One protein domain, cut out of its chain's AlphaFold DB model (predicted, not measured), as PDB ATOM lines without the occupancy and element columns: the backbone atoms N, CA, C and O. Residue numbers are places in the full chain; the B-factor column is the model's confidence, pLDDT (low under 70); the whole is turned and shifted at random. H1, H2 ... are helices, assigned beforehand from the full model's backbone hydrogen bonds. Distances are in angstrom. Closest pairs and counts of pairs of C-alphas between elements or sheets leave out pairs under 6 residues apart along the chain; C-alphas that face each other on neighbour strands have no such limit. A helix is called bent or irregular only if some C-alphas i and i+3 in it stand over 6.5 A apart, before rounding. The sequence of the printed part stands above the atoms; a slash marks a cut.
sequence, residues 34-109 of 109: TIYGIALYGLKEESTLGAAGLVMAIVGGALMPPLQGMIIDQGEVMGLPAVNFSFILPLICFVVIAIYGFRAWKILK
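What this domain is: This is residues 34 to 109 of the 109 residues of the protein "L-fucose transporter" of Haemophilus influenzae (UniProt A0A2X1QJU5). Two long helices, H2 and H4, run opposite ways and make a narrow V, close together near the end of H2 and the start of H4 and spread apart at their other ends. The short helix H1 sits in the open mouth of the V, between the first part of H2 and the last part of H4, while a loop and the four-residue helix H3 lie at the closed end. The printed part has 76 residues with four named helices, in the order H1, H2, H3, H4, and no named strand; the class is all helix. It is only just loose, close to extended, with a radius of gyration of the C-alphas of 16.8 A, and the C-alphas span 52 by 25 by 11 A.

How they stand to each other: H1, residues 34 to 39, only just touches H2, residues 47 to 72, with 3 pairs of C-alphas within 8 A. The closest C-alphas are those of Tyr 36 and Leu 54, 7.3 A apart, and H2 touches H1 with residues 50 to 54 alone. The two helices run opposite ways at a steep tilt of 53 degrees. H2 touches H3, residues 82 to 85, with residues 71 to 72 alone; the closest C-alphas are those of Ile 72 and Ala 82, 4.8 A apart. H2 and H4, residues 88 to 108, are close but not clearly touching, and their closest C-alphas, those of Gln 68 and Leu 89, are 6.9 A apart. They run opposite ways at a shallow tilt of 24 degrees. H1 and H4 are close but not clearly touching, at a steep tilt of 57 degrees, with the C-alphas of Ile 38 and Ala 104 closest at 7.2 A. H3 and H4 meet only through their link, and H1 and H3 are apart. Every O i to N i+4 pair is within hydrogen-bond range in H1, against 15 of 22 in H2 and 16 of 17 in H4; H3 is too short for such a pair.

Where its parts are: H1 begins at C-alpha 34, at (213.362, 220.607, 251.742), and has six residues. H2 is the longest helix, 39.1 A from C-alpha 47 to C-alpha 72, which is at (184.938, 211.653, 259.776). It is neither bent nor irregular, but only just: C-alphas 62 and 65 are 6.4 A apart. H3 measures 5.0 A. H4 measures 30.2 A and ends at C-alpha 108, at (223.123, 213.095, 248.830).

The domain as a whole: The C-alphas farthest apart are those of Glu 45 and Gly 79, at 53.7 A. Residues 56 to 63, which belong to H2, stand free. The printed part has no cut. The link from H3 to H4 is tight, and those from H1 to H2 and from H2 to H3 are short. In the link from H2 to H3, residues 76 to 77 pair with residues 80 to 81, antiparallel. The mean pLDDT of the printed part is 84.4, and residues 75 to 80 and residue 109, the chain's last, are under 70.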
ATOM      1  N   THR A  34     212.349 221.670 251.688       90.69
ATOM      2  CA  THR A  34     213.362 220.607 251.742       90.69
ATOM      3  C   THR A  34     213.120 219.534 250.681       90.69
ATOM      4  O   THR A  34     214.057 219.169 249.977       90.69
ATOM      5  N   ILE A  35     211.885 219.048 250.509       91.25
ATOM      6  CA  ILE A  35     211.558 218.067 249.462       91.25
ATOM      7  C   ILE A  35     211.834 218.656 248.081       91.25
ATOM      8  O   ILE A  35     212.470 217.990 247.267       91.25
ATOM      9  N   TYR A  36     211.407 219.898 247.838       90.75
ATOM     10  CA  TYR A  36     211.620 220.588 246.569       90.75
ATOM     11  C   TYR A  36     213.114 220.757 246.261       90.75
ATOM     12  O   TYR A  36     213.565 220.423 245.169       90.75
ATOM     13  N   GLY A  37     213.901 221.198 247.247       90.44
ATOM     14  CA  GLY A  37     215.348 221.351 247.102       90.44
ATOM     15  C   GLY A  37     216.069 220.029 246.827       90.44
ATOM     16  O   GLY A  37     216.922 219.973 245.948       90.44
ATOM     17  N   ILE A  38     215.698 218.957 247.532       90.94
ATOM     18  CA  ILE A  38     216.266 217.616 247.327       90.94
ATOM     19  C   ILE A  38     215.871 217.056 245.956       90.94
ATOM     20  O   ILE A  38     216.711 216.495 245.262       90.94
ATOM     21  N   ALA A  39     214.605 217.197 245.560       89.75
ATOM     22  CA  ALA A  39     214.083 216.621 244.323       89.75
ATOM     23  C   ALA A  39     214.689 217.257 243.064       89.75
ATOM     24  O   ALA A  39     214.793 216.587 242.042       89.75
ATOM     25  N   LEU A  40     215.096 218.528 243.135       90.25
ATOM     26  CA  LEU A  40     215.776 219.225 242.037       90.25
ATOM     27  C   LEU A  40     217.305 219.174 242.136       90.25
ATOM     28  O   LEU A  40     218.000 219.674 241.250       90.25
ATOM     29  N   TYR A  41     217.853 218.577 243.196       87.75
ATOM     30  CA  TYR A  41     219.293 218.488 243.377       87.75
ATOM     31  C   TYR A  41     219.925 217.641 242.262       87.75
ATOM     32  O   TYR A  41     219.597 216.471 242.087       87.75
ATOM     33  N   GLY A  42     220.847 218.235 241.501       82.88
ATOM     34  CA  GLY A  42     221.548 217.566 240.398       82.88
ATOM     35  C   GLY A  42     220.835 217.617 239.039       82.88
ATOM     36  O   GLY A  42     221.466 217.305 238.031       82.88
ATOM     37  N   LEU A  43     219.582 218.083 238.967       84.06
ATOM     38  CA  LEU A  43     218.890 218.320 237.698       84.06
ATOM     39  C   LEU A  43     219.214 219.737 237.210       84.06
ATOM     40  O   LEU A  43     218.606 220.700 237.663       84.06
ATOM     41  N   LYS A  44     220.194 219.899 236.313       77.44
ATOM     42  CA  LYS A  44     220.501 221.213 235.713       77.44
ATOM     43  C   LYS A  44     219.491 221.583 234.623       77.44
ATOM     44  O   LYS A  44     218.679 222.480 234.828       77.44
ATOM     45  N   GLU A  45     219.525 220.876 233.495       83.62
ATOM     46  CA  GLU A  45     218.667 221.159 232.330       83.62
ATOM     47  C   GLU A  45     217.210 220.726 232.561       83.62
ATOM     48  O   GLU A  45     216.282 221.434 232.186       83.62
ATOM     49  N   GLU A  46     217.004 219.632 233.299       87.19
ATOM     50  CA  GLU A  46     215.680 219.050 233.570       87.19
ATOM     51  C   GLU A  46     214.989 219.612 234.832       87.19
ATOM     52  O   GLU A  46     213.933 219.124 235.244       87.19
ATOM     53  N   SER A  47     215.556 220.641 235.475       89.06
ATOM     54  CA  SER A  47     214.993 221.234 236.704       89.06
ATOM     55  C   SER A  47     213.570 221.755 236.509       89.06
ATOM     56  O   SER A  47     212.721 221.566 237.379       89.06
ATOM     57  N   THR A  48     213.284 222.368 235.360       89.00
ATOM     58  CA  THR A  48     211.956 222.903 235.025       89.00
ATOM     59  C   THR A  48     210.910 221.795 234.908       89.00
ATOM     60  O   THR A  48     209.792 221.947 235.402       89.00
ATOM     61  N   LEU A  49     211.270 220.658 234.300       92.12
ATOM     62  CA  LEU A  49     210.378 219.506 234.175       92.12
ATOM     63  C   LEU A  49     210.151 218.835 235.538       92.12
ATOM     64  O   LEU A  49     209.014 218.525 235.894       92.12
ATOM     65  N   GLY A  50     211.213 218.682 236.336       90.19
ATOM     66  CA  GLY A  50     211.121 218.195 237.713       90.19
ATOM     67  C   GLY A  50     210.226 219.079 238.586       90.19
ATOM     68  O   GLY A  50     209.351 218.578 239.291       90.19
ATOM     69  N   ALA A  51     210.379 220.403 238.484       91.31
ATOM     70  CA  ALA A  51     209.557 221.377 239.196       91.31
ATOM     71  C   ALA A  51     208.082 221.286 238.786       91.31
ATOM     72  O   ALA A  51     207.206 221.262 239.651       91.31
ATOM     73  N   ALA A  52     207.797 221.167 237.485       93.19
ATOM     74  CA  ALA A  52     206.438 220.969 236.988       93.19
ATOM     75  C   ALA A  52     205.809 219.682 237.550       93.19
ATOM     76  O   ALA A  52     204.655 219.695 237.976       93.19
ATOM     77  N   GLY A  53     206.580 218.593 237.632       92.44
ATOM     78  CA  GLY A  53     206.160 217.349 238.279       92.44
ATOM     79  C   GLY A  53     205.790 217.530 239.754       92.44
ATOM     80  O   GLY A  53     204.731 217.076 240.188       92.44
ATOM     81  N   LEU A  54     206.622 218.248 240.516       91.94
ATOM     82  CA  LEU A  54     206.358 218.558 241.926       91.94
ATOM     83  C   LEU A  54     205.087 219.398 242.103       91.94
ATOM     84  O   LEU A  54     204.311 219.143 243.021       91.94
ATOM     85  N   VAL A  55     204.841 220.364 241.214       91.81
ATOM     86  CA  VAL A  55     203.615 221.176 241.232       91.81
ATOM     87  C   VAL A  55     202.386 220.326 240.907       91.81
ATOM     88  O   VAL A  55     201.372 220.438 241.591       91.81
ATOM     89  N   MET A  56     202.464 219.420 239.930       92.56
ATOM     90  CA  MET A  56     201.360 218.500 239.624       92.56
ATOM     91  C   MET A  56     201.042 217.564 240.797       92.56
ATOM     92  O   MET A  56     199.874 217.264 241.045       92.56
ATOM     93  N   ALA A  57     202.047 217.158 241.578       90.31
ATOM     94  CA  ALA A  57     201.846 216.331 242.766       90.31
ATOM     95  C   ALA A  57     201.015 217.022 243.869       90.31
ATOM     96  O   ALA A  57     200.429 216.333 244.706       90.31
ATOM     97  N   ILE A  58     200.877 218.357 243.847       90.62
ATOM     98  CA  ILE A  58     200.006 219.107 244.772       90.62
ATOM     99  C   ILE A  58     198.538 218.674 244.627       90.62
ATOM    100  O   ILE A  58     197.804 218.691 245.614       90.62
ATOM    101  N   VAL A  59     198.118 218.185 243.451       90.31
ATOM    102  CA  VAL A  59     196.772 217.618 243.236       90.31
ATOM    103  C   VAL A  59     196.481 216.469 244.205       90.31
ATOM    104  O   VAL A  59     195.352 216.331 244.671       90.31
ATOM    105  N   GLY A  60     197.497 215.692 244.597       85.31
ATOM    106  CA  GLY A  60     197.347 214.663 245.626       85.31
ATOM    107  C   GLY A  60     196.884 215.238 246.969       85.31
ATOM    108  O   GLY A  60     196.079 214.617 247.655       85.31
ATOM    109  N   GLY A  61     197.306 216.459 247.305       85.44
ATOM    110  CA  GLY A  61     196.841 217.190 248.482       85.44
ATOM    111  C   GLY A  61     195.359 217.566 248.421       85.44
ATOM    112  O   GLY A  61     194.720 217.613 249.462       85.44
ATOM    113  N   ALA A  62     194.784 217.754 247.230       88.19
ATOM    114  CA  ALA A  62     193.350 218.008 247.063       88.19
ATOM    115  C   ALA A  62     192.490 216.742 247.233       88.19
ATOM    116  O   ALA A  62     191.300 216.845 247.525       88.19
ATOM    117  N   LEU A  63     193.083 215.549 247.093       89.69
ATOM    118  CA  LEU A  63     192.408 214.268 247.334       89.69
ATOM    119  C   LEU A  63     192.341 213.903 248.823       89.69
ATOM    120  O   LEU A  63     191.478 213.125 249.223       89.69
ATOM    121  N   MET A  64     193.222 214.470 249.653       87.75
ATOM    122  CA  MET A  64     193.279 214.148 251.082       87.75
ATOM    123  C   MET A  64     192.054 214.645 251.876       87.75
ATOM    124  O   MET A  64     191.546 213.856 252.667       87.75
ATOM    125  N   PRO A  65     191.519 215.871 251.680       89.19
ATOM    126  CA  PRO A  65     190.348 216.343 252.423       89.19
ATOM    127  C   PRO A  65     189.079 215.509 252.194       89.19
ATOM    128  O   PRO A  65     188.435 215.179 253.186       89.19
ATOM    129  N   PRO A  66     188.717 215.098 250.957       89.50
ATOM    130  CA  PRO A  66     187.601 214.176 250.747       89.50
ATOM    131  C   PRO A  66     187.804 212.826 251.440       89.50
ATOM    132  O   PRO A  66     186.893 212.342 252.102       89.50
ATOM    133  N   LEU A  67     189.006 212.243 251.348       87.62
ATOM    134  CA  LEU A  67     189.324 210.983 252.028       87.62
ATOM    135  C   LEU A  67     189.223 211.120 253.548       87.62
ATOM    136  O   LEU A  67     188.687 210.239 254.211       87.62
ATOM    137  N   GLN A  68     189.704 212.231 254.100       87.19
ATOM    138  CA  GLN A  68     189.606 212.510 255.527       87.19
ATOM    139  C   GLN A  68     188.148 212.744 255.953       87.19
ATOM    140  O   GLN A  68     187.735 212.227 256.986       87.19
ATOM    141  N   GLY A  69     187.356 213.447 255.137       85.25
ATOM    142  CA  GLY A  69     185.922 213.658 255.348       85.25
ATOM    143  C   GLY A  69     185.138 212.349 255.387       85.25
ATOM    144  O   GLY A  69     184.390 212.121 256.328       85.25
ATOM    145  N   MET A  70     185.412 211.426 254.459       85.31
ATOM    146  CA  MET A  70     184.788 210.096 254.449       85.31
ATOM    147  C   MET A  70     185.052 209.293 255.734       85.31
ATOM    148  O   MET A  70     184.212 208.491 256.135       85.31
ATOM    149  N   ILE A  71     186.211 209.489 256.376       81.94
ATOM    150  CA  ILE A  71     186.546 208.852 257.661       81.94
ATOM    151  C   ILE A  71     185.798 209.540 258.810       81.94
ATOM    152  O   ILE A  71     185.328 208.870 259.725       81.94
ATOM    153  N   ILE A  72     185.663 210.868 258.764       84.56
ATOM    154  CA  ILE A  72     184.938 211.653 259.776       84.56
ATOM    155  C   ILE A  72     183.436 211.333 259.755       84.56
ATOM    156  O   ILE A  72     182.828 211.192 260.816       84.56
ATOM    157  N   ASP A  73     182.855 211.145 258.570       80.94
ATOM    158  CA  ASP A  73     181.426 210.861 258.379       80.94
ATOM    159  C   ASP A  73     180.981 209.508 258.972       80.94
ATOM    160  O   ASP A  73     179.785 209.261 259.128       80.94
ATOM    161  N   GLN A  74     181.919 208.633 259.358       74.44
ATOM    162  CA  GLN A  74     181.626 207.377 260.064       74.44
ATOM    163  C   GLN A  74     181.209 207.588 261.537       74.44
ATOM    164  O   GLN A  74     180.756 206.643 262.182       74.44
ATOM    165  N   GLY A  75     181.297 208.817 262.061       64.69
ATOM    166  CA  GLY A  75     180.767 209.215 263.370       64.69
ATOM    167  C   GLY A  75     181.680 208.838 264.536       64.69
ATOM    168  O   GLY A  75     182.362 209.695 265.099       64.69
ATOM    169  N   GLU A  76     181.736 207.553 264.877       63.16
ATOM    170  CA  GLU A  76     182.624 207.018 265.912       63.16
ATOM    171  C   GLU A  76     183.358 205.788 265.387       63.16
ATOM    172  O   GLU A  76     182.750 204.814 264.943       63.16
ATOM    173  N   VAL A  77     184.686 205.818 265.464       58.06
ATOM    174  CA  VAL A  77     185.535 204.688 265.079       58.06
ATOM    175  C   VAL A  77     186.285 204.237 266.327       58.06
ATOM    176  O   VAL A  77     187.059 204.994 266.903       58.06
ATOM    177  N   MET A  78     186.027 203.001 266.766       55.47
ATOM    178  CA  MET A  78     186.637 202.393 267.964       55.47
ATOM    179  C   MET A  78     186.472 203.198 269.277       55.47
ATOM    180  O   MET A  78     187.377 203.200 270.108       55.47
ATOM    181  N   GLY A  79     185.337 203.875 269.493       59.03
ATOM    182  CA  GLY A  79     185.063 204.602 270.747       59.03
ATOM    183  C   GLY A  79     185.848 205.910 270.930       59.03
ATOM    184  O   GLY A  79     185.853 206.468 272.024       59.03
ATOM    185  N   LEU A  80     186.504 206.390 269.867       62.97
ATOM    186  CA  LEU A  80     187.102 207.720 269.761       62.97
ATOM    187  C   LEU A  80     186.320 208.569 268.747       62.97
ATOM    188  O   LEU A  80     185.700 208.013 267.828       62.97
ATOM    189  N   PRO A  81     186.387 209.911 268.843       70.06
ATOM    190  CA  PRO A  81     185.815 210.779 267.825       70.06
ATOM    191  C   PRO A  81     186.446 210.458 266.471       70.06
ATOM    192  O   PRO A  81     187.675 210.466 266.337       70.06
ATOM    193  N   ALA A  82     185.622 210.225 265.443       70.94
ATOM    194  CA  ALA A  82     186.111 209.960 264.089       70.94
ATOM    195  C   ALA A  82     187.038 211.080 263.569       70.94
ATOM    196  O   ALA A  82     187.933 210.834 262.761       70.94
ATOM    197  N   VAL A  83     186.897 212.293 264.113       75.25
ATOM    198  CA  VAL A  83     187.779 213.444 263.878       75.25
ATOM    199  C   VAL A  83     189.225 213.138 264.273       75.25
ATOM    200  O   VAL A  83     190.120 213.321 263.450       75.25
ATOM    201  N   ASN A  84     189.474 212.625 265.479       79.56
ATOM    202  CA  ASN A  84     190.833 212.322 265.937       79.56
ATOM    203  C   ASN A  84     191.410 211.128 265.180       79.56
ATOM    204  O   ASN A  84     192.571 211.144 264.773       79.56
ATOM    205  N   PHE A  85     190.580 210.114 264.926       80.19
ATOM    206  CA  PHE A  85     190.996 208.949 264.154       80.19
ATOM    207  C   PHE A  85     191.377 209.314 262.713       80.19
ATOM    208  O   PHE A  85     192.324 208.751 262.166       80.19
ATOM    209  N   SER A  86     190.722 210.315 262.113       84.69
ATOM    210  CA  SER A  86     191.023 210.787 260.755       84.69
ATOM    211  C   SER A  86     192.483 211.239 260.571       84.69
ATOM    212  O   SER A  86     193.016 211.158 259.462       84.69
ATOM    213  N   PHE A  87     193.176 211.620 261.655       85.62
ATOM    214  CA  PHE A  87     194.598 211.983 261.625       85.62
ATOM    215  C   PHE A  87     195.545 210.801 261.366       85.62
ATOM    216  O   PHE A  87     196.732 211.015 261.105       85.62
ATOM    217  N   ILE A  88     195.034 209.565 261.335       85.69
ATOM    218  CA  ILE A  88     195.768 208.404 260.818       85.69
ATOM    219  C   ILE A  88     196.204 208.623 259.359       85.69
ATOM    220  O   ILE A  88     197.289 208.197 258.962       85.69
ATOM    221  N   LEU A  89     195.397 209.338 258.564       88.06
ATOM    222  CA  LEU A  89     195.677 209.605 257.156       88.06
ATOM    223  C   LEU A  89     196.946 210.470 256.993       88.06
ATOM    224  O   LEU A  89     197.901 210.012 256.360       88.06
ATOM    225  N   PRO A  90     197.047 211.666 257.612       88.19
ATOM    226  CA  PRO A  90     198.291 212.430 257.610       88.19
ATOM    227  C   PRO A  90     199.465 211.712 258.298       88.19
ATOM    228  O   PRO A  90     200.605 211.905 257.874       88.19
ATOM    229  N   LEU A  91     199.229 210.831 259.281       88.56
ATOM    230  CA  LEU A  91     200.289 209.988 259.853       88.56
ATOM    231  C   LEU A  91     200.929 209.092 258.779       88.56
ATOM    232  O   LEU A  91     202.155 209.061 258.666       88.56
ATOM    233  N   ILE A  92     200.123 208.427 257.945       90.25
ATOM    234  CA  ILE A  92     200.614 207.613 256.821       90.25
ATOM    235  C   ILE A  92     201.397 208.478 255.825       90.25
ATOM    236  O   ILE A  92     202.498 208.100 255.415       90.25
ATOM    237  N   CYS A  93     200.894 209.668 255.484       89.88
ATOM    238  CA  CYS A  93     201.603 210.609 254.610       89.88
ATOM    239  C   CYS A  93     202.991 210.967 255.167       89.88
ATOM    240  O   CYS A  93     203.982 210.968 254.434       89.88
ATOM    241  N   PHE A  94     203.100 211.206 256.475       89.81
ATOM    242  CA  PHE A  94     204.382 211.490 257.113       89.81
ATOM    243  C   PHE A  94     205.340 210.299 257.122       89.81
ATOM    244  O   PHE A  94     206.546 210.508 256.980       89.81
ATOM    245  N   VAL A  95     204.842 209.062 257.226       91.19
ATOM    246  CA  VAL A  95     205.679 207.858 257.076       91.19
ATOM    247  C   VAL A  95     206.309 207.816 255.684       91.19
ATOM    248  O   VAL A  95     207.519 207.612 255.568       91.19
ATOM    249  N   VAL A  96     205.529 208.073 254.630       91.12
ATOM    250  CA  VAL A  96     206.039 208.110 253.248       91.12
ATOM    251  C   VAL A  96     207.125 209.180 253.095       91.12
ATOM    252  O   VAL A  96     208.186 208.906 252.529       91.12
ATOM    253  N   ILE A  97     206.914 210.373 253.659       90.81
ATOM    254  CA  ILE A  97     207.903 211.458 253.605       90.81
ATOM    255  C   ILE A  97     209.171 211.106 254.395       90.81
ATOM    256  O   ILE A  97     210.277 211.388 253.935       90.81
ATOM    257  N   ALA A  98     209.050 210.449 255.550       90.19
ATOM    258  CA  ALA A  98     210.208 210.009 256.325       90.19
ATOM    259  C   ALA A  98     211.048 208.969 255.568       90.19
ATOM    260  O   ALA A  98     212.277 209.060 255.558       90.19
ATOM    261  N   ILE A  99     210.401 208.024 254.875       91.69
ATOM    262  CA  ILE A  99     211.085 207.060 254.000       91.69
ATOM    263  C   ILE A  99     211.797 207.790 252.855       91.69
ATOM    264  O   ILE A  99     212.954 207.480 252.565       91.69
ATOM    265  N   TYR A 100     211.138 208.765 252.220       91.56
ATOM    266  CA  TYR A 100     211.748 209.586 251.174       91.56
ATOM    267  C   TYR A 100     212.988 210.329 251.688       91.56
ATOM    268  O   TYR A 100     214.050 210.223 251.082       91.56
ATOM    269  N   GLY A 101     212.892 210.996 252.842       89.75
ATOM    270  CA  GLY A 101     214.018 211.701 253.459       89.75
ATOM    271  C   GLY A 101     215.191 210.776 253.795       89.75
ATOM    272  O   GLY A 101     216.340 211.104 253.506       89.75
ATOM    273  N   PHE A 102     214.917 209.581 254.328       90.00
ATOM    274  CA  PHE A 102     215.955 208.588 254.620       90.00
ATOM    275  C   PHE A 102     216.653 208.078 253.349       90.00
ATOM    276  O   PHE A 102     217.872 207.916 253.325       90.00
ATOM    277  N   ARG A 103     215.895 207.853 252.269       89.50
ATOM    278  CA  ARG A 103     216.456 207.464 250.964       89.50
ATOM    279  C   ARG A 103     217.284 208.588 250.348       89.50
ATOM    280  O   ARG A 103     218.395 208.329 249.898       89.50
ATOM    281  N   ALA A 104     216.779 209.818 250.376       87.88
ATOM    282  CA  ALA A 104     217.477 210.994 249.869       87.88
ATOM    283  C   ALA A 104     218.803 211.247 250.600       87.88
ATOM    284  O   ALA A 104     219.807 211.536 249.958       87.88
ATOM    285  N   TRP A 105     218.838 211.056 251.922       85.25
ATOM    286  CA  TRP A 105     220.067 211.174 252.712       85.25
ATOM    287  C   TRP A 105     221.184 210.245 252.222       85.25
ATOM    288  O   TRP A 105     222.350 210.625 252.222       85.25
ATOM    289  N   LYS A 106     220.838 209.030 251.782       79.56
ATOM    290  CA  LYS A 106     221.808 208.063 251.249       79.56
ATOM    291  C   LYS A 106     222.299 208.417 249.840       79.56
ATOM    292  O   LYS A 106     223.337 207.918 249.435       79.56
ATOM    293  N   ILE A 107     221.538 209.214 249.092       77.75
ATOM    294  CA  ILE A 107     221.863 209.626 247.717       77.75
ATOM    295  C   ILE A 107     222.696 210.914 247.717       77.75
ATOM    296  O   ILE A 107     223.556 211.093 246.864       77.75
ATOM    297  N   LEU A 108     222.430 211.812 248.670       72.75
ATOM    298  CA  LEU A 108     223.123 213.095 248.830       72.75
ATOM    299  C   LEU A 108     224.463 212.989 249.575       72.75
ATOM    300  O   LEU A 108     225.201 213.973 249.623       72.75
ATOM    301  N   LYS A 109     224.747 211.839 250.190       58.41
ATOM    302  CA  LYS A 109     225.994 211.537 250.899       58.41
ATOM    303  C   LYS A 109     226.880 210.639 250.050       58.41
ATOM    304  O   LYS A 109     228.106 210.878 250.065       58.41
TER     305      LYS A 109